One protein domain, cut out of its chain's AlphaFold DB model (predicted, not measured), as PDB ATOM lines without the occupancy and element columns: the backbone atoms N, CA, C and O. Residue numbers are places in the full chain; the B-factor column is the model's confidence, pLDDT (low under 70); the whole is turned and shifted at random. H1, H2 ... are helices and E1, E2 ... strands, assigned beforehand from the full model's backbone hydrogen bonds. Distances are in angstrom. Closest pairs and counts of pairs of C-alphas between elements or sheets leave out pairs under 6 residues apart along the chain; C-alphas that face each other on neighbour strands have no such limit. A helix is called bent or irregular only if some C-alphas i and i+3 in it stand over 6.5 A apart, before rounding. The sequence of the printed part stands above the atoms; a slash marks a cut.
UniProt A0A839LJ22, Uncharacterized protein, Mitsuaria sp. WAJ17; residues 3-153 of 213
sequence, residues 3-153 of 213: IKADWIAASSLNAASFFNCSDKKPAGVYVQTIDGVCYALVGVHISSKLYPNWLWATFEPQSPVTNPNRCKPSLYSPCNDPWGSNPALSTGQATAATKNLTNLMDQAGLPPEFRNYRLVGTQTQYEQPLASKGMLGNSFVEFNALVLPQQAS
ATOM      1  N   ILE A   3     -71.904  -4.239  -7.027       89.00
ATOM      2  CA  ILE A   3     -71.067  -4.781  -8.092       89.00
ATOM      3  C   ILE A   3     -70.586  -6.168  -7.661       89.00
ATOM      4  O   ILE A   3     -70.012  -6.303  -6.581       89.00
ATOM      5  N   LYS A   4     -70.759  -7.174  -8.524       88.06
ATOM      6  CA  LYS A   4     -70.029  -8.448  -8.433       88.06
ATOM      7  C   LYS A   4     -69.079  -8.568  -9.594       88.06
ATOM      8  O   LYS A   4     -69.440  -8.277 -10.729       88.06
ATOM      9  N   ALA A   5     -67.877  -9.020  -9.285       91.19
ATOM     10  CA  ALA A   5     -66.829  -9.278 -10.244       91.19
ATOM     11  C   ALA A   5     -66.343 -10.713 -10.053       91.19
ATOM     12  O   ALA A   5     -65.965 -11.084  -8.942       91.19
ATOM     13  N   ASP A   6     -66.339 -11.495 -11.128       91.69
ATOM     14  CA  ASP A   6     -65.749 -12.832 -11.136       91.69
ATOM     15  C   ASP A   6     -64.420 -12.819 -11.879       91.69
ATOM     16  O   ASP A   6     -64.247 -12.160 -12.912       91.69
ATOM     17  N   TRP A   7     -63.480 -13.578 -11.330       93.44
ATOM     18  CA  TRP A   7     -62.094 -13.620 -11.761       93.44
ATOM     19  C   TRP A   7     -61.679 -15.065 -11.996       93.44
ATOM     20  O   TRP A   7     -62.043 -15.951 -11.224       93.44
ATOM     21  N   ILE A   8     -60.867 -15.299 -13.024       93.06
ATOM     22  CA  ILE A   8     -60.219 -16.596 -13.238       93.06
ATOM     23  C   ILE A   8     -58.731 -16.479 -12.953       93.06
ATOM     24  O   ILE A   8     -58.098 -15.494 -13.336       93.06
ATOM     25  N   ALA A   9     -58.167 -17.488 -12.298       94.06
ATOM     26  CA  ALA A   9     -56.727 -17.590 -12.133       94.06
ATOM     27  C   ALA A   9     -56.094 -18.070 -13.445       94.06
ATOM     28  O   ALA A   9     -56.609 -18.976 -14.095       94.06
ATOM     29  N   ALA A  10     -54.929 -17.543 -13.810       92.88
ATOM     30  CA  ALA A  10     -54.164 -18.051 -14.950       92.88
ATOM     31  C   ALA A  10     -53.886 -19.562 -14.850       92.88
ATOM     32  O   ALA A  10     -53.882 -20.269 -15.856       92.88
ATOM     33  N   SER A  11     -53.700 -20.061 -13.626       90.38
ATOM     34  CA  SER A  11     -53.473 -21.476 -13.327       90.38
ATOM     35  C   SER A  11     -54.701 -22.369 -13.529       90.38
ATOM     36  O   SER A  11     -54.540 -23.584 -13.582       90.38
ATOM     37  N   SER A  12     -55.913 -21.808 -13.651       89.75
ATOM     38  CA  SER A  12     -57.127 -22.595 -13.907       89.75
ATOM     39  C   SER A  12     -57.338 -22.909 -15.389       89.75
ATOM     40  O   SER A  12     -58.279 -23.621 -15.736       89.75
ATOM     41  N   LEU A  13     -56.502 -22.361 -16.276       87.50
ATOM     42  CA  LEU A  13     -56.561 -22.602 -17.713       87.50
ATOM     43  C   LEU A  13     -55.550 -23.670 -18.137       87.50
ATOM     44  O   LEU A  13     -54.508 -23.868 -17.514       87.50
ATOM     45  N   ASN A  14     -55.852 -24.359 -19.238       84.94
ATOM     46  CA  ASN A  14     -54.906 -25.291 -19.843       84.94
ATOM     47  C   ASN A  14     -53.665 -24.554 -20.387       84.94
ATOM     48  O   ASN A  14     -53.707 -23.357 -20.670       84.94
ATOM     49  N   ALA A  15     -52.567 -25.288 -20.590       78.31
ATOM     50  CA  ALA A  15     -51.299 -24.709 -21.042       78.31
ATOM     51  C   ALA A  15     -51.410 -23.934 -22.373       78.31
ATOM     52  O   ALA A  15     -50.687 -22.962 -22.574       78.31
ATOM     53  N   ALA A  16     -52.332 -24.327 -23.262       78.31
ATOM     54  CA  ALA A  16     -52.565 -23.655 -24.542       78.31
ATOM     55  C   ALA A  16     -53.255 -22.282 -24.403       78.31
ATOM     56  O   ALA A  16     -53.149 -21.455 -25.304       78.31
ATOM     57  N   SER A  17     -53.937 -22.036 -23.281       80.31
ATOM     58  CA  SER A  17     -54.682 -20.800 -22.990       80.31
ATOM     59  C   SER A  17     -54.098 -20.043 -21.789       80.31
ATOM     60  O   SER A  17     -54.750 -19.169 -21.220       80.31
ATOM     61  N   PHE A  18     -52.876 -20.392 -21.378       86.38
ATOM     62  CA  PHE A  18     -52.199 -19.787 -20.237       86.38
ATOM     63  C   PHE A  18     -51.865 -18.307 -20.492       86.38
ATOM     64  O   PHE A  18     -51.394 -17.941 -21.571       86.38
ATOM     65  N   PHE A  19     -52.045 -17.467 -19.470       92.88
ATOM     66  CA  PHE A  19     -51.687 -16.046 -19.481       92.88
ATOM     67  C   PHE A  19     -50.902 -15.667 -18.219       92.88
ATOM     68  O   PHE A  19     -50.838 -16.425 -17.257       92.88
ATOM     69  N   ASN A  20     -50.302 -14.478 -18.203       93.25
ATOM     70  CA  ASN A  20     -49.736 -13.899 -16.986       93.25
ATOM     71  C   ASN A  20     -49.987 -12.385 -16.927       93.25
ATOM     72  O   ASN A  20     -50.527 -11.786 -17.854       93.25
ATOM     73  N   CYS A  21     -49.599 -11.764 -15.814       94.75
ATOM     74  CA  CYS A  21     -49.869 -10.355 -15.534       94.75
ATOM     75  C   CYS A  21     -48.736  -9.429 -16.007       94.75
ATOM     76  O   CYS A  21     -48.746  -8.239 -15.695       94.75
ATOM     77  N   SER A  22     -47.766  -9.955 -16.754       91.31
ATOM     78  CA  SER A  22     -46.559  -9.249 -17.179       91.31
ATOM     79  C   SER A  22     -46.504  -9.165 -18.704       91.31
ATOM     80  O   SER A  22     -47.037  -8.216 -19.276       91.31
ATOM     81  N   ASP A  23     -45.903 -10.155 -19.361       90.62
ATOM     82  CA  ASP A  23     -45.601 -10.185 -20.795       90.62
ATOM     83  C   ASP A  23     -46.628 -10.972 -21.627       90.62
ATOM     84  O   ASP A  23     -46.693 -10.804 -22.843       90.62
ATOM     85  N   LYS A  24     -47.474 -11.789 -20.987       91.00
ATOM     86  CA  LYS A  24     -48.525 -12.588 -21.641       91.00
ATOM     87  C   LYS A  24     -49.920 -12.200 -21.170       91.00
ATOM     88  O   LYS A  24     -50.724 -13.068 -20.835       91.00
ATOM     89  N   LYS A  25     -50.211 -10.900 -21.120       92.31
ATOM     90  CA  LYS A  25     -51.550 -10.415 -20.761       92.31
ATOM     91  C   LYS A  25     -52.562 -10.763 -21.861       92.31
ATOM     92  O   LYS A  25     -52.263 -10.544 -23.037       92.31
ATOM     93  N   PRO A  26     -53.767 -11.248 -21.515       91.88
ATOM     94  CA  PRO A  26     -54.835 -11.394 -22.489       91.88
ATOM     95  C   PRO A  26     -55.239 -10.009 -23.007       91.88
ATOM     96  O   PRO A  26     -55.472  -9.079 -22.233       91.88
ATOM     97  N   ALA A  27     -55.290  -9.858 -24.330       90.06
ATOM     98  CA  ALA A  27     -55.541  -8.570 -24.963       90.06
ATOM     99  C   ALA A  27     -56.904  -7.993 -24.543       90.06
ATOM    100  O   ALA A  27     -57.931  -8.664 -24.644       90.06
ATOM    101  N   GLY A  28     -56.906  -6.738 -24.084       91.44
ATOM    102  CA  GLY A  28     -58.127  -6.044 -23.671       91.44
ATOM    103  C   GLY A  28     -58.806  -6.658 -22.445       91.44
ATOM    104  O   GLY A  28     -60.003  -6.490 -22.273       91.44
ATOM    105  N   VAL A  29     -58.098  -7.409 -21.607       95.25
ATOM    106  CA  VAL A  29     -58.658  -7.973 -20.374       95.25
ATOM    107  C   VAL A  29     -57.917  -7.371 -19.197       95.25
ATOM    108  O   VAL A  29     -56.687  -7.334 -19.181       95.25
ATOM    109  N   TYR A  30     -58.669  -6.899 -18.206       96.12
ATOM    110  CA  TYR A  30     -58.083  -6.398 -16.976       96.12
ATOM    111  C   TYR A  30     -57.523  -7.575 -16.177       96.12
ATOM    112  O   TYR A  30     -58.231  -8.550 -15.901       96.12
ATOM    113  N   VAL A  31     -56.245  -7.479 -15.813       96.25
ATOM    114  CA  VAL A  31     -55.542  -8.501 -15.039       96.25
ATOM    115  C   VAL A  31     -54.894  -7.908 -13.804       96.25
ATOM    116  O   VAL A  31     -54.432  -6.767 -13.819       96.25
ATOM    117  N   GLN A  32     -54.823  -8.705 -12.745       95.94
ATOM    118  CA  GLN A  32     -54.221  -8.297 -11.485       95.94
ATOM    119  C   GLN A  32     -53.523  -9.472 -10.808       95.94
ATOM    120  O   GLN A  32     -54.032 -10.592 -10.796       95.94
ATOM    121  N   THR A  33     -52.355  -9.209 -10.223       96.75
ATOM    122  CA  THR A  33     -51.683 -10.163  -9.341       96.75
ATOM    123  C   THR A  33     -52.213  -9.999  -7.921       96.75
ATOM    124  O   THR A  33     -52.148  -8.903  -7.365       96.75
ATOM    125  N   ILE A  34     -52.718 -11.085  -7.342       94.25
ATOM    126  CA  ILE A  34     -53.192 -11.162  -5.956       94.25
ATOM    127  C   ILE A  34     -52.471 -12.351  -5.321       94.25
ATOM    128  O   ILE A  34     -52.515 -13.451  -5.867       94.25
ATOM    129  N   ASP A  35     -51.733 -12.110  -4.237       94.44
ATOM    130  CA  ASP A  35     -50.944 -13.124  -3.517       94.44
ATOM    131  C   ASP A  35     -50.053 -13.990  -4.428       94.44
ATOM    132  O   ASP A  35     -49.938 -15.205  -4.284       94.44
ATOM    133  N   GLY A  36     -49.425 -13.350  -5.419       93.19
ATOM    134  CA  GLY A  36     -48.534 -14.007  -6.382       93.19
ATOM    135  C   GLY A  36     -49.242 -14.760  -7.514       93.19
ATOM    136  O   GLY A  36     -48.578 -15.227  -8.439       93.19
ATOM    137  N   VAL A  37     -50.574 -14.835  -7.507       94.81
ATOM    138  CA  VAL A  37     -51.372 -15.466  -8.565       94.81
ATOM    139  C   VAL A  37     -51.911 -14.394  -9.506       94.81
ATOM    140  O   VAL A  37     -52.432 -13.369  -9.075       94.81
ATOM    141  N   CYS A  38     -51.774 -14.611 -10.815       96.31
ATOM    142  CA  CYS A  38     -52.354 -13.717 -11.811       96.31
ATOM    143  C   CYS A  38     -53.821 -14.071 -12.068       96.31
ATOM    144  O   CYS A  38     -54.128 -15.216 -12.400       96.31
ATOM    145  N   TYR A  39     -54.696 -13.076 -11.972       96.44
ATOM    146  CA  TYR A  39     -56.125 -13.192 -12.230       96.44
ATOM    147  C   TYR A  39     -56.549 -12.320 -13.404       96.44
ATOM    148  O   TYR A  39     -56.018 -11.228 -13.593       96.44
ATOM    149  N   ALA A  40     -57.539 -12.787 -14.160       96.12
ATOM    150  CA  ALA A  40     -58.231 -12.021 -15.189       96.12
ATOM    151  C   ALA A  40     -59.691 -11.803 -14.788       96.12
ATOM    152  O   ALA A  40     -60.365 -12.753 -14.391       96.12
ATOM    153  N   LEU A  41     -60.182 -10.572 -14.926       96.00
ATOM    154  CA  LEU A  41     -61.588 -10.239 -14.696       96.00
ATOM    155  C   LEU A  41     -62.433 -10.752 -15.870       96.00
ATOM    156  O   LEU A  41     -62.220 -10.321 -17.006       96.00
ATOM    157  N   VAL A  42     -63.393 -11.644 -15.613       94.62
ATOM    158  CA  VAL A  42     -64.169 -12.340 -16.663       94.62
ATOM    159  C   VAL A  42     -65.651 -12.003 -16.695       94.62
ATOM    160  O   VAL A  42     -66.305 -12.237 -17.710       94.62
ATOM    161  N   GLY A  43     -66.182 -11.419 -15.631       93.75
ATOM    162  CA  GLY A  43     -67.584 -11.044 -15.571       93.75
ATOM    163  C   GLY A  43     -67.795  -9.935 -14.563       93.75
ATOM    164  O   GLY A  43     -67.167  -9.929 -13.506       93.75
ATOM    165  N   VAL A  44     -68.668  -8.993 -14.906       94.31
ATOM    166  CA  VAL A  44     -69.112  -7.948 -13.989       94.31
ATOM    167  C   VAL A  44     -70.624  -7.870 -14.032       94.31
ATOM    168  O   VAL A  44     -71.216  -7.684 -15.095       94.31
ATOM    169  N   HIS A  45     -71.247  -7.958 -12.869       92.38
ATOM    170  CA  HIS A  45     -72.634  -7.580 -12.675       92.38
ATOM    171  C   HIS A  45     -72.702  -6.244 -11.960       92.38
ATOM    172  O   HIS A  45     -71.983  -6.017 -10.989       92.38
ATOM    173  N   ILE A  46     -73.601  -5.384 -12.422       91.88
ATOM    174  CA  ILE A  46     -73.977  -4.150 -11.742       91.88
ATOM    175  C   ILE A  46     -75.467  -4.231 -11.461       91.88
ATOM    176  O   ILE A  46     -76.266  -4.453 -12.375       91.88
ATOM    177  N   SER A  47     -75.841  -4.020 -10.204       88.94
ATOM    178  CA  SER A  47     -77.231  -4.036  -9.773       88.94
ATOM    179  C   SER A  47     -77.609  -2.767  -9.003       88.94
ATOM    180  O   SER A  47     -76.791  -2.110  -8.347       88.94
ATOM    181  N   SER A  48     -78.873  -2.353  -9.109       87.31
ATOM    182  CA  SER A  48     -79.381  -1.165  -8.418       87.31
ATOM    183  C   SER A  48     -80.872  -1.259  -8.126       87.31
ATOM    184  O   SER A  48     -81.653  -1.593  -9.006       87.31
ATOM    185  N   LYS A  49     -81.290  -0.865  -6.920       80.94
ATOM    186  CA  LYS A  49     -82.707  -0.776  -6.521       80.94
ATOM    187  C   LYS A  49     -83.379   0.557  -6.832       80.94
ATOM    188  O   LYS A  49     -84.506   0.789  -6.416       80.94
ATOM    189  N   LEU A  50     -82.715   1.439  -7.578       84.94
ATOM    190  CA  LEU A  50     -83.325   2.709  -7.987       84.94
ATOM    191  C   LEU A  50     -84.517   2.515  -8.949       84.94
ATOM    192  O   LEU A  50     -85.290   3.444  -9.153       84.94
ATOM    193  N   TYR A  51     -84.681   1.311  -9.509       81.62
ATOM    194  CA  TYR A  51     -85.850   0.900 -10.288       81.62
ATOM    195  C   TYR A  51     -86.743  -0.057  -9.477       81.62
ATOM    196  O   TYR A  51     -86.203  -0.874  -8.727       81.62
ATOM    197  N   PRO A  52     -88.080  -0.049  -9.678       79.88
ATOM    198  CA  PRO A  52     -89.015  -0.880  -8.906       79.88
ATOM    199  C   PRO A  52     -88.688  -2.382  -8.887       79.88
ATOM    200  O   PRO A  52     -88.770  -3.011  -7.838       79.88
ATOM    201  N   ASN A  53     -88.260  -2.947 -10.022       76.00
ATOM    202  CA  ASN A  53     -87.860  -4.359 -10.145       76.00
ATOM    203  C   ASN A  53     -86.339  -4.524 -10.293       76.00
ATOM    204  O   ASN A  53     -85.869  -5.489 -10.892       76.00
ATOM    205  N   TRP A  54     -85.596  -3.554  -9.757       82.44
ATOM    206  CA  TRP A  54     -84.146  -3.429  -9.834       82.44
ATOM    207  C   TRP A  54     -83.663  -3.196 -11.271       82.44
ATOM    208  O   TRP A  54     -84.354  -3.436 -12.255       82.44
ATOM    209  N   LEU A  55     -82.462  -2.659 -11.393       89.31
ATOM    210  CA  LEU A  55     -81.658  -2.731 -12.597       89.31
ATOM    211  C   LEU A  55     -80.658  -3.853 -12.379       89.31
ATOM    212  O   LEU A  55     -79.975  -3.864 -11.356       89.31
ATOM    213  N   TRP A  56     -80.541  -4.731 -13.361       90.56
ATOM    214  CA  TRP A  56     -79.409  -5.621 -13.531       90.56
ATOM    215  C   TRP A  56     -78.739  -5.329 -14.862       90.56
ATOM    216  O   TRP A  56     -79.418  -5.210 -15.880       90.56
ATOM    217  N   ALA A  57     -77.418  -5.250 -14.868       92.81
ATOM    218  CA  ALA A  57     -76.608  -5.174 -16.070       92.81
ATOM    219  C   ALA A  57     -75.441  -6.148 -15.931       92.81
ATOM    220  O   ALA A  57     -74.814  -6.217 -14.873       92.81
ATOM    221  N   THR A  58     -75.145  -6.897 -16.989       93.81
ATOM    222  CA  THR A  58     -74.021  -7.837 -16.994       93.81
ATOM    223  C   THR A  58     -73.068  -7.565 -18.144       93.81
ATOM    224  O   THR A  58     -73.497  -7.288 -19.265       93.81
ATOM    225  N   PHE A  59     -71.774  -7.617 -17.848       95.75
ATOM    226  CA  PHE A  59     -70.688  -7.289 -18.756       95.75
ATOM    227  C   PHE A  59     -69.683  -8.431 -18.810       95.75
ATOM    228  O   PHE A  59     -69.354  -9.045 -17.794       95.75
ATOM    229  N   GLU A  60     -69.149  -8.661 -20.003       95.69
ATOM    230  CA  GLU A  60     -68.141  -9.684 -20.263       95.69
ATOM    231  C   GLU A  60     -67.040  -9.132 -21.175       95.69
ATOM    232  O   GLU A  60     -67.350  -8.391 -22.121       95.69
ATOM    233  N   PRO A  61     -65.767  -9.507 -20.955       95.62
ATOM    234  CA  PRO A  61     -64.693  -9.172 -21.873       95.62
ATOM    235  C   PRO A  61     -64.832  -9.960 -23.179       95.62
ATOM    236  O   PRO A  61     -65.162 -11.149 -23.177       95.62
ATOM    237  N   GLN A  62     -64.508  -9.331 -24.306       94.75
ATOM    238  CA  GLN A  62     -64.391 -10.033 -25.587       94.75
ATOM    239  C   GLN A  62     -63.023 -10.708 -25.654       94.75
ATOM    240  O   GLN A  62     -62.040 -10.116 -26.095       94.75
ATOM    241  N   SER A  63     -62.942 -11.935 -25.149       92.31
ATOM    242  CA  SER A  63     -61.686 -12.675 -25.072       92.31
ATOM    243  C   SER A  63     -61.949 -14.163 -25.265       92.31
ATOM    244  O   SER A  63     -62.568 -14.770 -24.399       92.31
ATOM    245  N   PRO A  64     -61.462 -14.795 -26.345       88.62
ATOM    246  CA  PRO A  64     -61.608 -16.239 -26.511       88.62
ATOM    247  C   PRO A  64     -60.752 -17.037 -25.513       88.62
ATOM    248  O   PRO A  64     -61.051 -18.195 -25.251       88.62
ATOM    249  N   VAL A  65     -59.706 -16.423 -24.947       88.81
ATOM    250  CA  VAL A  65     -58.801 -17.059 -23.973       88.81
ATOM    251  C   VAL A  65     -59.466 -17.160 -22.607       88.81
ATOM    252  O   VAL A  65     -59.489 -18.220 -21.991       88.81
ATOM    253  N   THR A  66     -60.007 -16.039 -22.134       89.94
ATOM    254  CA  THR A  66     -60.569 -15.944 -20.785       89.94
ATOM    255  C   THR A  66     -62.079 -16.093 -20.774       89.94
ATOM    256  O   THR A  66     -62.609 -16.316 -19.701       89.94
ATOM    257  N   ASN A  67     -62.763 -15.972 -21.921       90.25
ATOM    258  CA  ASN A  67     -64.208 -16.154 -22.074       90.25
ATOM    259  C   ASN A  67     -64.656 -16.686 -23.448       90.25
ATOM    260  O   ASN A  67     -65.302 -15.977 -24.226       90.25
ATOM    261  N   PRO A  68     -64.400 -17.976 -23.737       89.50
ATOM    262  CA  PRO A  68     -64.808 -18.596 -24.999       89.50
ATOM    263  C   PRO A  68     -66.329 -18.761 -25.154       89.50
ATOM    264  O   PRO A  68     -66.808 -19.044 -26.249       89.50
ATOM    265  N   ASN A  69     -67.097 -18.614 -24.072       91.88
ATOM    266  CA  ASN A  69     -68.540 -18.861 -24.043       91.88
ATOM    267  C   ASN A  69     -69.380 -17.578 -24.110       91.88
ATOM    268  O   ASN A  69     -70.609 -17.644 -23.997       91.88
ATOM    269  N   ARG A  70     -68.730 -16.425 -24.300       92.69
ATOM    270  CA  ARG A  70     -69.381 -15.120 -24.332       92.69
ATOM    271  C   ARG A  70     -70.554 -15.086 -25.311       92.69
ATOM    272  O   ARG A  70     -70.422 -15.490 -26.464       92.69
ATOM    273  N   CYS A  71     -71.694 -14.562 -24.855       92.31
ATOM    274  CA  CYS A  71     -72.931 -14.402 -25.635       92.31
ATOM    275  C   CYS A  71     -73.423 -15.672 -26.360       92.31
ATOM    276  O   CYS A  71     -74.104 -15.564 -27.385       92.31
ATOM    277  N   LYS A  72     -73.042 -16.875 -25.914       92.38
ATOM    278  CA  LYS A  72     -73.417 -18.118 -26.594       92.38
ATOM    279  C   LYS A  72     -74.903 -18.417 -26.334       92.38
ATOM    280  O   LYS A  72     -75.248 -18.773 -25.204       92.38
ATOM    281  N   PRO A  73     -75.798 -18.355 -27.344       88.81
ATOM    282  CA  PRO A  73     -77.247 -18.461 -27.110       88.81
ATOM    283  C   PRO A  73     -77.697 -19.827 -26.583       88.81
ATOM    284  O   PRO A  73     -78.725 -19.935 -25.921       88.81
ATOM    285  N   SER A  74     -76.929 -20.881 -26.868       88.94
ATOM    286  CA  SER A  74     -77.202 -22.224 -26.350       88.94
ATOM    287  C   SER A  74     -76.874 -22.374 -24.861       88.94
ATOM    288  O   SER A  74     -77.229 -23.391 -24.278       88.94
ATOM    289  N   LEU A  75     -76.139 -21.424 -24.272       88.62
ATOM    290  CA  LEU A  75     -75.849 -21.395 -22.842       88.62
ATOM    291  C   LEU A  75     -76.810 -20.445 -22.141       88.62
ATOM    292  O   LEU A  75     -77.656 -20.904 -21.394       88.62
ATOM    293  N   TYR A  76     -76.745 -19.146 -22.421       85.75
ATOM    294  CA  TYR A  76     -77.585 -18.172 -21.718       85.75
ATOM    295  C   TYR A  76     -78.358 -17.298 -22.696       85.75
ATOM    296  O   TYR A  76     -79.554 -17.500 -22.902       85.75
ATOM    297  N   SER A  77     -77.697 -16.325 -23.316       84.06
ATOM    298  CA  SER A  77     -78.357 -15.351 -24.185       84.06
ATOM    299  C   SER A  77     -77.379 -14.829 -25.239       84.06
ATOM    300  O   SER A  77     -76.184 -14.731 -24.952       84.06
ATOM    301  N   PRO A  78     -77.846 -14.470 -26.450       91.25
ATOM    302  CA  PRO A  78     -77.074 -13.573 -27.298       91.25
ATOM    303  C   PRO A  78     -76.887 -12.236 -26.576       91.25
ATOM    304  O   PRO A  78     -77.737 -11.822 -25.787       91.25
ATOM    305  N   CYS A  79     -75.802 -11.537 -26.884       93.38
ATOM    306  CA  CYS A  79     -75.632 -10.178 -26.400       93.38
ATOM    307  C   CYS A  79     -76.502  -9.228 -27.213       93.38
ATOM    308  O   CYS A  79     -76.577  -9.358 -28.438       93.38
ATOM    309  N   ASN A  80     -77.112  -8.266 -26.527       92.38
ATOM    310  CA  ASN A  80     -77.893  -7.199 -27.127       92.38
ATOM    311  C   ASN A  80     -77.548  -5.864 -26.461       92.38
ATOM    312  O   ASN A  80     -77.998  -5.569 -25.354       92.38
ATOM    313  N   ASP A  81     -76.756  -5.063 -27.162       94.56
ATOM    314  CA  ASP A  81     -76.290  -3.759 -26.706       94.56
ATOM    315  C   ASP A  81     -76.395  -2.722 -27.839       94.56
ATOM    316  O   ASP A  81     -75.398  -2.389 -28.488       94.56
ATOM    317  N   PRO A  82     -77.608  -2.202 -28.101       94.69
ATOM    318  CA  PRO A  82     -77.858  -1.269 -29.198       94.69
ATOM    319  C   PRO A  82     -77.250   0.117 -28.996       94.69
ATOM    320  O   PRO A  82     -77.177   0.893 -29.947       94.69
ATOM    321  N   TRP A  83     -76.829   0.451 -27.776       96.50
ATOM    322  CA  TRP A  83     -76.254   1.757 -27.468       96.50
ATOM    323  C   TRP A  83     -74.723   1.723 -27.452       96.50
ATOM    324  O   TRP A  83     -74.064   2.641 -27.949       96.50
ATOM    325  N   GLY A  84     -74.142   0.672 -26.878       96.38
ATOM    326  CA  GLY A  84     -72.712   0.571 -26.648       96.38
ATOM    327  C   GLY A  84     -71.948  -0.200 -27.720       96.38
ATOM    328  O   GLY A  84     -70.747   0.045 -27.844       96.38
ATOM    329  N   SER A  85     -72.582  -1.111 -28.468       96.69
ATOM    330  CA  SER A  85     -71.893  -2.059 -29.361       96.69
ATOM    331  C   SER A  85     -72.298  -1.910 -30.830       96.69
ATOM    332  O   SER A  85     -73.444  -1.607 -31.156       96.69
ATOM    333  N   ASN A  86     -71.350  -2.177 -31.732       96.06
ATOM    334  CA  ASN A  86     -71.575  -2.306 -33.168       96.06
ATOM    335  C   ASN A  86     -70.897  -3.588 -33.710       96.06
ATOM    336  O   ASN A  86     -69.664  -3.668 -33.678       96.06
ATOM    337  N   PRO A  87     -71.655  -4.581 -34.213       96.56
ATOM    338  CA  PRO A  87     -73.120  -4.638 -34.226       96.56
ATOM    339  C   PRO A  87     -73.719  -4.715 -32.810       96.56
ATOM    340  O   PRO A  87     -73.060  -5.143 -31.865       96.56
ATOM    341  N   ALA A  88     -74.984  -4.310 -32.685       94.94
ATOM    342  CA  ALA A  88     -75.732  -4.342 -31.424       94.94
ATOM    343  C   ALA A  88     -75.965  -5.770 -30.905       94.94
ATOM    344  O   ALA A  88     -75.865  -6.037 -29.710       94.94
ATOM    345  N   LEU A  89     -76.288  -6.685 -31.822       94.25
ATOM    346  CA  LEU A  89     -76.513  -8.095 -31.535       94.25
ATOM    347  C   LEU A  89     -75.246  -8.891 -31.846       94.25
ATOM    348  O   LEU A  89     -74.674  -8.747 -32.927       94.25
ATOM    349  N   SER A  90     -74.829  -9.767 -30.930       94.19
ATOM    350  CA  SER A  90     -73.723 -10.698 -31.183       94.19
ATOM    351  C   SER A  90     -73.929 -12.038 -30.480       94.19
ATOM    352  O   SER A  90     -74.548 -12.115 -29.419       94.19
ATOM    353  N   THR A  91     -73.347 -13.089 -31.050       94.31
ATOM    354  CA  THR A  91     -73.328 -14.451 -30.493       94.31
ATOM    355  C   THR A  91     -71.918 -14.882 -30.080       94.31
ATOM    356  O   THR A  91     -71.561 -16.053 -30.184       94.31
ATOM    357  N   GLY A  92     -71.100 -13.915 -29.648       90.88
ATOM    358  CA  GLY A  92     -69.756 -14.137 -29.102       90.88
ATOM    359  C   GLY A  92     -68.633 -13.558 -29.955       90.88
ATOM    360  O   GLY A  92     -67.500 -13.459 -29.494       90.88
ATOM    361  N   GLN A  93     -68.953 -13.109 -31.170       92.06
ATOM    362  CA  GLN A  93     -68.005 -12.399 -32.027       92.06
ATOM    363  C   GLN A  93     -67.619 -11.040 -31.433       92.06
ATOM    364  O   GLN A  93     -68.385 -10.434 -30.677       92.06
ATOM    365  N   ALA A  94     -66.429 -10.562 -31.799       93.75
ATOM    366  CA  ALA A  94     -65.969  -9.237 -31.416       93.75
ATOM    367  C   ALA A  94     -66.865  -8.149 -32.032       93.75
ATOM    368  O   ALA A  94     -67.273  -8.219 -33.190       93.75
ATOM    369  N   THR A  95     -67.140  -7.127 -31.236       96.06
ATOM    370  CA  THR A  95     -67.927  -5.940 -31.559       96.06
ATOM    371  C   THR A  95     -67.087  -4.702 -31.270       96.06
ATOM    372  O   THR A  95     -66.243  -4.697 -30.364       96.06
ATOM    373  N   ALA A  96     -67.316  -3.641 -32.038       95.94
ATOM    374  CA  ALA A  96     -66.723  -2.340 -31.782       95.94
ATOM    375  C   ALA A  96     -67.547  -1.581 -30.732       95.94
ATOM    376  O   ALA A  96     -68.777  -1.599 -30.768       95.94
ATOM    377  N   ALA A  97     -66.876  -0.871 -29.827       96.19
ATOM    378  CA  ALA A  97     -67.544   0.086 -28.953       96.19
ATOM    379  C   ALA A  97     -68.029   1.298 -29.767       96.19
ATOM    380  O   ALA A  97     -67.314   1.796 -30.641       96.19
ATOM    381  N   THR A  98     -69.222   1.808 -29.469       97.44
ATOM    382  CA  THR A  98     -69.702   3.060 -30.067       97.44
ATOM    383  C   THR A  98     -68.897   4.251 -29.552       97.44
ATOM    384  O   THR A  98     -68.372   4.243 -28.436       97.44
ATOM    385  N   LYS A  99     -68.832   5.322 -30.354       97.38
ATOM    386  CA  LYS A  99     -68.093   6.536 -29.984       97.38
ATOM    387  C   LYS A  99     -68.624   7.163 -28.692       97.38
ATOM    388  O   LYS A  99     -67.833   7.598 -27.860       97.38
ATOM    389  N   ASN A 100     -69.945   7.162 -28.511       97.44
ATOM    390  CA  ASN A 100     -70.595   7.677 -27.305       97.44
ATOM    391  C   ASN A 100     -70.129   6.930 -26.059       97.44
ATOM    392  O   ASN A 100     -69.738   7.563 -25.081       97.44
ATOM    393  N   LEU A 101     -70.099   5.597 -26.120       96.94
ATOM    394  CA  LEU A 101     -69.580   4.800 -25.022       96.94
ATOM    395  C   LEU A 101     -68.101   5.090 -24.774       96.94
ATOM    396  O   LEU A 101     -67.750   5.411 -23.647       96.94
ATOM    397  N   THR A 102     -67.244   5.054 -25.800       96.75
ATOM    398  CA  THR A 102     -65.813   5.330 -25.587       96.75
ATOM    399  C   THR A 102     -65.576   6.718 -24.996       96.75
ATOM    400  O   THR A 102     -64.740   6.855 -24.114       96.75
ATOM    401  N   ASN A 103     -66.357   7.728 -25.399       97.62
ATOM    402  CA  ASN A 103     -66.248   9.074 -24.841       97.62
ATOM    403  C   ASN A 103     -66.632   9.110 -23.353       97.62
ATOM    404  O   ASN A 103     -65.945   9.773 -22.583       97.62
ATOM    405  N   LEU A 104     -67.690   8.402 -22.933       97.38
ATOM    406  CA  LEU A 104     -68.044   8.310 -21.508       97.38
ATOM    407  C   LEU A 104     -66.965   7.583 -20.702       97.38
ATOM    408  O   LEU A 104     -66.647   8.004 -19.594       97.38
ATOM    409  N   MET A 105     -66.387   6.514 -21.252       96.81
ATOM    410  CA  MET A 105     -65.300   5.784 -20.591       96.81
ATOM    411  C   MET A 105     -64.058   6.665 -20.424       96.81
ATOM    412  O   MET A 105     -63.435   6.640 -19.365       96.81
ATOM    413  N   ASP A 106     -63.749   7.480 -21.433       96.88
ATOM    414  CA  ASP A 106     -62.631   8.425 -21.404       96.88
ATOM    415  C   ASP A 106     -62.868   9.546 -20.392       96.88
ATOM    416  O   ASP A 106     -61.984   9.859 -19.599       96.88
ATOM    417  N   GLN A 107     -64.080  10.106 -20.360       97.94
ATOM    418  CA  GLN A 107     -64.479  11.114 -19.370       97.94
ATOM    419  C   GLN A 107     -64.430  10.574 -17.937       97.94
ATOM    420  O   GLN A 107     -64.079  11.310 -17.019       97.94
ATOM    421  N   ALA A 108     -64.762   9.298 -17.748       97.06
ATOM    422  CA  ALA A 108     -64.681   8.622 -16.458       97.06
ATOM    423  C   ALA A 108     -63.251   8.184 -16.084       97.06
ATOM    424  O   ALA A 108     -63.045   7.698 -14.975       97.06
ATOM    425  N   GLY A 109     -62.272   8.328 -16.987       97.19
ATOM    426  CA  GLY A 109     -60.891   7.908 -16.749       97.19
ATOM    427  C   GLY A 109     -60.737   6.394 -16.576       97.19
ATOM    428  O   GLY A 109     -59.875   5.951 -15.818       97.19
ATOM    429  N   LEU A 110     -61.581   5.592 -17.237       94.69
ATOM    430  CA  LEU A 110     -61.498   4.137 -17.123       94.69
ATOM    431  C   LEU A 110     -60.223   3.600 -17.793       94.69
ATOM    432  O   LEU A 110     -59.860   4.068 -18.878       94.69
ATOM    433  N   PRO A 111     -59.577   2.569 -17.212       93.38
ATOM    434  CA  PRO A 111     -58.476   1.883 -17.870       93.38
ATOM    435  C   PRO A 111     -58.886   1.365 -19.259       93.38
ATOM    436  O   PRO A 111     -60.026   0.917 -19.443       93.38
ATOM    437  N   PRO A 112     -57.984   1.407 -20.253       92.31
ATOM    438  CA  PRO A 112     -58.307   1.079 -21.639       92.31
ATOM    439  C   PRO A 112     -58.831  -0.352 -21.825       92.31
ATOM    440  O   PRO A 112     -59.615  -0.592 -22.743       92.31
ATOM    441  N   GLU A 113     -58.466  -1.286 -20.943       94.06
ATOM    442  CA  GLU A 113     -58.974  -2.660 -20.919       94.06
ATOM    443  C   GLU A 113     -60.499  -2.701 -20.791       94.06
ATOM    444  O   GLU A 113     -61.148  -3.511 -21.453       94.06
ATOM    445  N   PHE A 114     -61.097  -1.784 -20.016       94.56
ATOM    446  CA  PHE A 114     -62.546  -1.751 -19.811       94.56
ATOM    447  C   PHE A 114     -63.320  -1.541 -21.111       94.56
ATOM    448  O   PHE A 114     -64.448  -2.012 -21.218       94.56
ATOM    449  N   ARG A 115     -62.718  -0.937 -22.147       93.38
ATOM    450  CA  ARG A 115     -63.360  -0.772 -23.466       93.38
ATOM    451  C   ARG A 115     -63.741  -2.103 -24.121       93.38
ATOM    452  O   ARG A 115     -64.635  -2.137 -24.970       93.38
ATOM    453  N   ASN A 116     -63.079  -3.188 -23.727       95.62
ATOM    454  CA  ASN A 116     -63.365  -4.533 -24.203       95.62
ATOM    455  C   ASN A 116     -64.444  -5.260 -23.381       95.62
ATOM    456  O   ASN A 116     -64.904  -6.322 -23.792       95.62
ATOM    457  N   TYR A 117     -64.853  -4.715 -22.234       95.69
ATOM    458  CA  TYR A 117     -65.949  -5.253 -21.434       95.69
ATOM    459  C   TYR A 117     -67.253  -4.717 -22.007       95.69
ATOM    460  O   TYR A 117     -67.593  -3.540 -21.883       95.69
ATOM    461  N   ARG A 118     -67.964  -5.592 -22.708       95.56
ATOM    462  CA  ARG A 118     -69.195  -5.248 -23.411       95.56
ATOM    463  C   ARG A 118     -70.393  -5.648 -22.580       95.56
ATOM    464  O   ARG A 118     -70.392  -6.722 -21.977       95.56
ATOM    465  N   LEU A 119     -71.433  -4.824 -22.631       96.00
ATOM    466  CA  LEU A 119     -72.737  -5.190 -22.108       96.00
ATOM    467  C   LEU A 119     -73.231  -6.447 -22.840       96.00
ATOM    468  O   LEU A 119     -73.226  -6.515 -24.070       96.00
ATOM    469  N   VAL A 120     -73.638  -7.446 -22.068       94.06
ATOM    470  CA  VAL A 120     -74.360  -8.617 -22.569       94.06
ATOM    471  C   VAL A 120     -75.839  -8.273 -22.680       94.06
ATOM    472  O   VAL A 120     -76.461  -8.494 -23.715       94.06
ATOM    473  N   GLY A 121     -76.383  -7.667 -21.629       92.12
ATOM    474  CA  GLY A 121     -77.743  -7.161 -21.600       92.12
ATOM    475  C   GLY A 121     -78.094  -6.575 -20.240       92.12
ATOM    476  O   GLY A 121     -77.300  -6.613 -19.293       92.12
ATOM    477  N   THR A 122     -79.307  -6.042 -20.157       91.44
ATOM    478  CA  THR A 122     -79.889  -5.510 -18.925       91.44
ATOM    479  C   THR A 122     -81.235  -6.149 -18.640       91.44
ATOM    480  O   THR A 122     -81.980  -6.458 -19.570       91.44
ATOM    481  N   GLN A 123     -81.586  -6.260 -17.366       88.81
ATOM    482  CA  GLN A 123     -82.898  -6.701 -16.921       88.81
ATOM    483  C   GLN A 123     -83.459  -5.691 -15.920       88.81
ATOM    484  O   GLN A 123     -82.789  -5.311 -14.965       88.81
ATOM    485  N   THR A 124     -84.689  -5.237 -16.156       88.50
ATOM    486  CA  THR A 124     -85.404  -4.276 -15.289       88.50
ATOM    487  C   THR A 124     -86.820  -4.722 -14.935       88.50
ATOM    488  O   THR A 124     -87.602  -3.978 -14.350       88.50
ATOM    489  N   GLN A 125     -87.182  -5.929 -15.359       86.94
ATOM    490  CA  GLN A 125     -88.478  -6.579 -15.184       86.94
ATOM    491  C   GLN A 125     -88.237  -8.084 -15.213       86.94
ATOM    492  O   GLN A 125     -87.374  -8.542 -15.970       86.94
ATOM    493  N   TYR A 126     -88.976  -8.831 -14.398       82.94
ATOM    494  CA  TYR A 126     -88.861 -10.287 -14.314       82.94
ATOM    495  C   TYR A 126     -89.242 -10.953 -15.638       82.94
ATOM    496  O   TYR A 126     -88.497 -11.775 -16.162       82.94
ATOM    497  N   GLU A 127     -90.355 -10.524 -16.229       80.75
ATOM    498  CA  GLU A 127     -90.773 -10.885 -17.577       80.75
ATOM    499  C   GLU A 127     -90.256  -9.845 -18.578       80.75
ATOM    500  O   GLU A 127     -90.781  -8.742 -18.687       80.75
ATOM    501  N   GLN A 128     -89.202 -10.198 -19.309       72.62
ATOM    502  CA  GLN A 128     -88.697  -9.438 -20.461       72.62
ATOM    503  C   GLN A 128     -89.341  -9.962 -21.764       72.62
ATOM    504  O   GLN A 128     -90.079 -10.953 -21.705       72.62
ATOM    505  N   PRO A 129     -89.099  -9.349 -22.948       69.12
ATOM    506  CA  PRO A 129     -89.780  -9.727 -24.188       69.12
ATOM    507  C   PRO A 129     -89.738 -11.231 -24.451       69.12
ATOM    508  O   PRO A 129     -88.757 -11.892 -24.096       69.12
ATOM    509  N   LEU A 130     -90.764 -11.754 -25.134       61.28
ATOM    510  CA  LEU A 130     -90.991 -13.190 -25.361       61.28
ATOM    511  C   LEU A 130     -89.739 -13.954 -25.839       61.28
ATOM    512  O   LEU A 130     -89.542 -15.104 -25.464       61.28
ATOM    513  N   ALA A 131     -88.883 -13.300 -26.631       64.88
ATOM    514  CA  ALA A 131     -87.627 -13.858 -27.134       64.88
ATOM    515  C   ALA A 131     -86.611 -14.193 -26.025       64.88
ATOM    516  O   ALA A 131     -85.881 -15.172 -26.135       64.88
ATOM    517  N   SER A 132     -86.578 -13.393 -24.958       70.94
ATOM    518  CA  SER A 132     -85.711 -13.607 -23.794       70.94
ATOM    519  C   SER A 132     -86.406 -14.384 -22.681       70.94
ATOM    520  O   SER A 132     -85.727 -15.021 -21.894       70.94
ATOM    521  N   LYS A 133     -87.744 -14.326 -22.574       68.62
ATOM    522  CA  LYS A 133     -88.516 -14.862 -21.435       68.62
ATOM    523  C   LYS A 133     -88.030 -14.379 -20.055       68.62
ATOM    524  O   LYS A 133     -88.285 -15.057 -19.070       68.62
ATOM    525  N   GLY A 134     -87.331 -13.244 -19.953       76.38
ATOM    526  CA  GLY A 134     -86.693 -12.833 -18.690       76.38
ATOM    527  C   GLY A 134     -85.314 -13.447 -18.446       76.38
ATOM    528  O   GLY A 134     -84.768 -13.287 -17.358       76.38
ATOM    529  N   MET A 135     -84.749 -14.153 -19.426       84.88
ATOM    530  CA  MET A 135     -83.415 -14.729 -19.329       84.88
ATOM    531  C   MET A 135     -82.346 -13.677 -19.590       84.88
ATOM    532  O   MET A 135     -82.379 -12.976 -20.604       84.88
ATOM    533  N   LEU A 136     -81.382 -13.615 -18.683       88.69
ATOM    534  CA  LEU A 136     -80.139 -12.881 -18.830       88.69
ATOM    535  C   LEU A 136     -79.113 -13.569 -17.937       88.69
ATOM    536  O   LEU A 136     -79.363 -13.750 -16.749       88.69
ATOM    537  N   GLY A 137     -77.977 -13.949 -18.512       87.75
ATOM    538  CA  GLY A 137     -76.887 -14.570 -17.769       87.75
ATOM    539  C   GLY A 137     -75.531 -14.185 -18.335       87.75
ATOM    540  O   GLY A 137     -75.414 -13.830 -19.510       87.75
ATOM    541  N   ASN A 138     -74.524 -14.247 -17.478       91.38
ATOM    542  CA  ASN A 138     -73.113 -14.188 -17.800       91.38
ATOM    543  C   ASN A 138     -72.549 -15.604 -17.994       91.38
ATOM    544  O   ASN A 138     -72.823 -16.527 -17.231       91.38
ATOM    545  N   SER A 139     -71.724 -15.789 -19.016       89.94
ATOM    546  CA  SER A 139     -71.141 -17.090 -19.354       89.94
ATOM    547  C   SER A 139     -70.266 -17.701 -18.251       89.94
ATOM    548  O   SER A 139     -70.076 -18.917 -18.252       89.94
ATOM    549  N   PHE A 140     -69.748 -16.886 -17.325       87.88
ATOM    550  CA  PHE A 140     -68.958 -17.344 -16.183       87.88
ATOM    551  C   PHE A 140     -69.678 -17.272 -14.861       87.88
ATOM    552  O   PHE A 140     -69.609 -18.241 -14.108       87.88
ATOM    553  N   VAL A 141     -70.301 -16.134 -14.547       85.56
ATOM    554  CA  VAL A 141     -70.846 -15.926 -13.199       85.56
ATOM    555  C   VAL A 141     -71.915 -16.975 -12.895       85.56
ATOM    556  O   VAL A 141     -71.881 -17.619 -11.846       85.56
ATOM    557  N   GLU A 142     -72.805 -17.219 -13.852       83.56
ATOM    558  CA  GLU A 142     -73.865 -18.215 -13.759       83.56
ATOM    559  C   GLU A 142     -73.316 -19.639 -13.828       83.56
ATOM    560  O   GLU A 142     -73.795 -20.503 -13.095       83.56
ATOM    561  N   PHE A 143     -72.274 -19.888 -14.625       81.62
ATOM    562  CA  PHE A 143     -71.619 -21.197 -14.666       81.62
ATOM    563  C   PHE A 143     -70.983 -21.551 -13.313       81.62
ATOM    564  O   PHE A 143     -71.189 -22.648 -12.798       81.62
ATOM    565  N   ASN A 144     -70.259 -20.606 -12.706       78.44
ATOM    566  CA  ASN A 144     -69.629 -20.774 -11.396       78.44
ATOM    567  C   ASN A 144     -70.671 -20.920 -10.272       78.44
ATOM    568  O   ASN A 144     -70.436 -21.605  -9.281       78.44
ATOM    569  N   ALA A 145     -71.853 -20.323 -10.456       76.81
ATOM    570  CA  ALA A 145     -73.008 -20.488  -9.578       76.81
ATOM    571  C   ALA A 145     -73.861 -21.736  -9.893       76.81
ATOM    572  O   ALA A 145     -74.933 -21.895  -9.310       76.81
ATOM    573  N   LEU A 146     -73.408 -22.619 -10.796       78.50
ATOM    574  CA  LEU A 146     -74.096 -23.853 -11.205       78.50
ATOM    575  C   LEU A 146     -75.505 -23.627 -11.788       78.50
ATOM    576  O   LEU A 146     -76.365 -24.510 -11.738       78.50
ATOM    577  N   VAL A 147     -75.745 -22.456 -12.378       80.44
ATOM    578  CA  VAL A 147     -76.998 -22.138 -13.066       80.44
ATOM    579  C   VAL A 147     -76.993 -22.801 -14.441       80.44
ATOM    580  O   VAL A 147     -76.120 -22.547 -15.280       80.44
ATOM    581  N   LEU A 148     -77.992 -23.652 -14.674       85.31
ATOM    582  CA  LEU A 148     -78.121 -24.410 -15.914       85.31
ATOM    583  C   LEU A 148     -78.345 -23.494 -17.133       85.31
ATOM    584  O   LEU A 148     -78.888 -22.389 -17.004       85.31
ATOM    585  N   PRO A 149     -77.972 -23.961 -18.340       86.69
ATOM    586  CA  PRO A 149     -78.264 -23.252 -19.572       86.69
ATOM    587  C   PRO A 149     -79.737 -22.857 -19.692       86.69
ATOM    588  O   PRO A 149     -80.623 -23.655 -19.389       86.69
ATOM    589  N   GLN A 150     -79.992 -21.636 -20.160       84.69
ATOM    590  CA  GLN A 150     -81.332 -21.073 -20.350       84.69
ATOM    591  C   GLN A 150     -82.180 -21.078 -19.069       84.69
ATOM    592  O   GLN A 150     -83.404 -21.152 -19.135       84.69
ATOM    593  N   GLN A 151     -81.531 -21.011 -17.901       84.94
ATOM    594  CA  GLN A 151     -82.173 -20.879 -16.587       84.94
ATOM    595  C   GLN A 151     -81.667 -19.670 -15.789       84.94
ATOM    596  O   GLN A 151     -81.966 -19.533 -14.607       84.94
ATOM    597  N   ALA A 152     -80.908 -18.786 -16.434       84.12
ATOM    598  CA  ALA A 152     -80.363 -17.592 -15.811       84.12
ATOM    599  C   ALA A 152     -81.372 -16.444 -15.845       84.12
ATOM    600  O   ALA A 152     -81.679 -15.918 -16.915       84.12
ATOM    601  N   SER A 153     -81.862 -16.035 -14.678       85.44
ATOM    602  CA  SER A 153     -82.519 -14.747 -14.493       85.44
ATOM    603  C   SER A 153     -82.061 -14.144 -13.180       85.44
ATOM    604  O   SER A 153     -82.440 -14.587 -12.094       85.44
TER     605      SER A 153
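What this domain is: This is residues 3 to 153 of the 213 residues of an uncharacterized protein of Mitsuaria sp. WAJ17 (UniProt A0A839LJ22). With little regular structure, the domain is a strongly twisted antiparallel sheet among long loops: bent E3 joins E1 and E2 to E4 and E5, while H1 stands off the sheet. The 151 printed residues, 55 in named elements, give E1 E2 E3 E4 H1 H2 E5 H3, class mixed. It is compact, radius of gyration of the C-alphas 15.4 A, spans 45 by 37 by 28 A.

How they stand to each other: E1, residues 3 to 9, is antiparallel to E3, residues 37 to 48; N 4 and O 45, 3.0 A, are within hydrogen-bond range. On the other side of E3 are E2, residues 31 to 34, and E4, residues 55 to 61; E2, E3 and E4 form a meander, successive antiparallel neighbours, in two hairpins, with N 32 and O 39 at 2.9 A and N 44 and O 59 at 3.0 A. E5, residues 117 to 123, is antiparallel to E4, N 120 and O 58 at 2.8 A. H1, residues 99 to 107, has every O i to N i+4 pair within range; H2, residues 112 to 116, has 0 of 1, but 2 of 2 O i to N i+3; H3, residues 141 to 144, is too short. H2 and H3 only graze the sheet.

Where its parts are: E1 begins at C-alpha 3 (-71.067, -4.781, -8.092); H3 ends at C-alpha 144 (-69.629, -20.774, -11.396). E3 measures 31.4 A.

The domain as a whole: The printed part has no cut. Links E1 to E2, E4 to H1 and E5 to H3 are long. Residues 129 to 131 and 133 are under pLDDT 70.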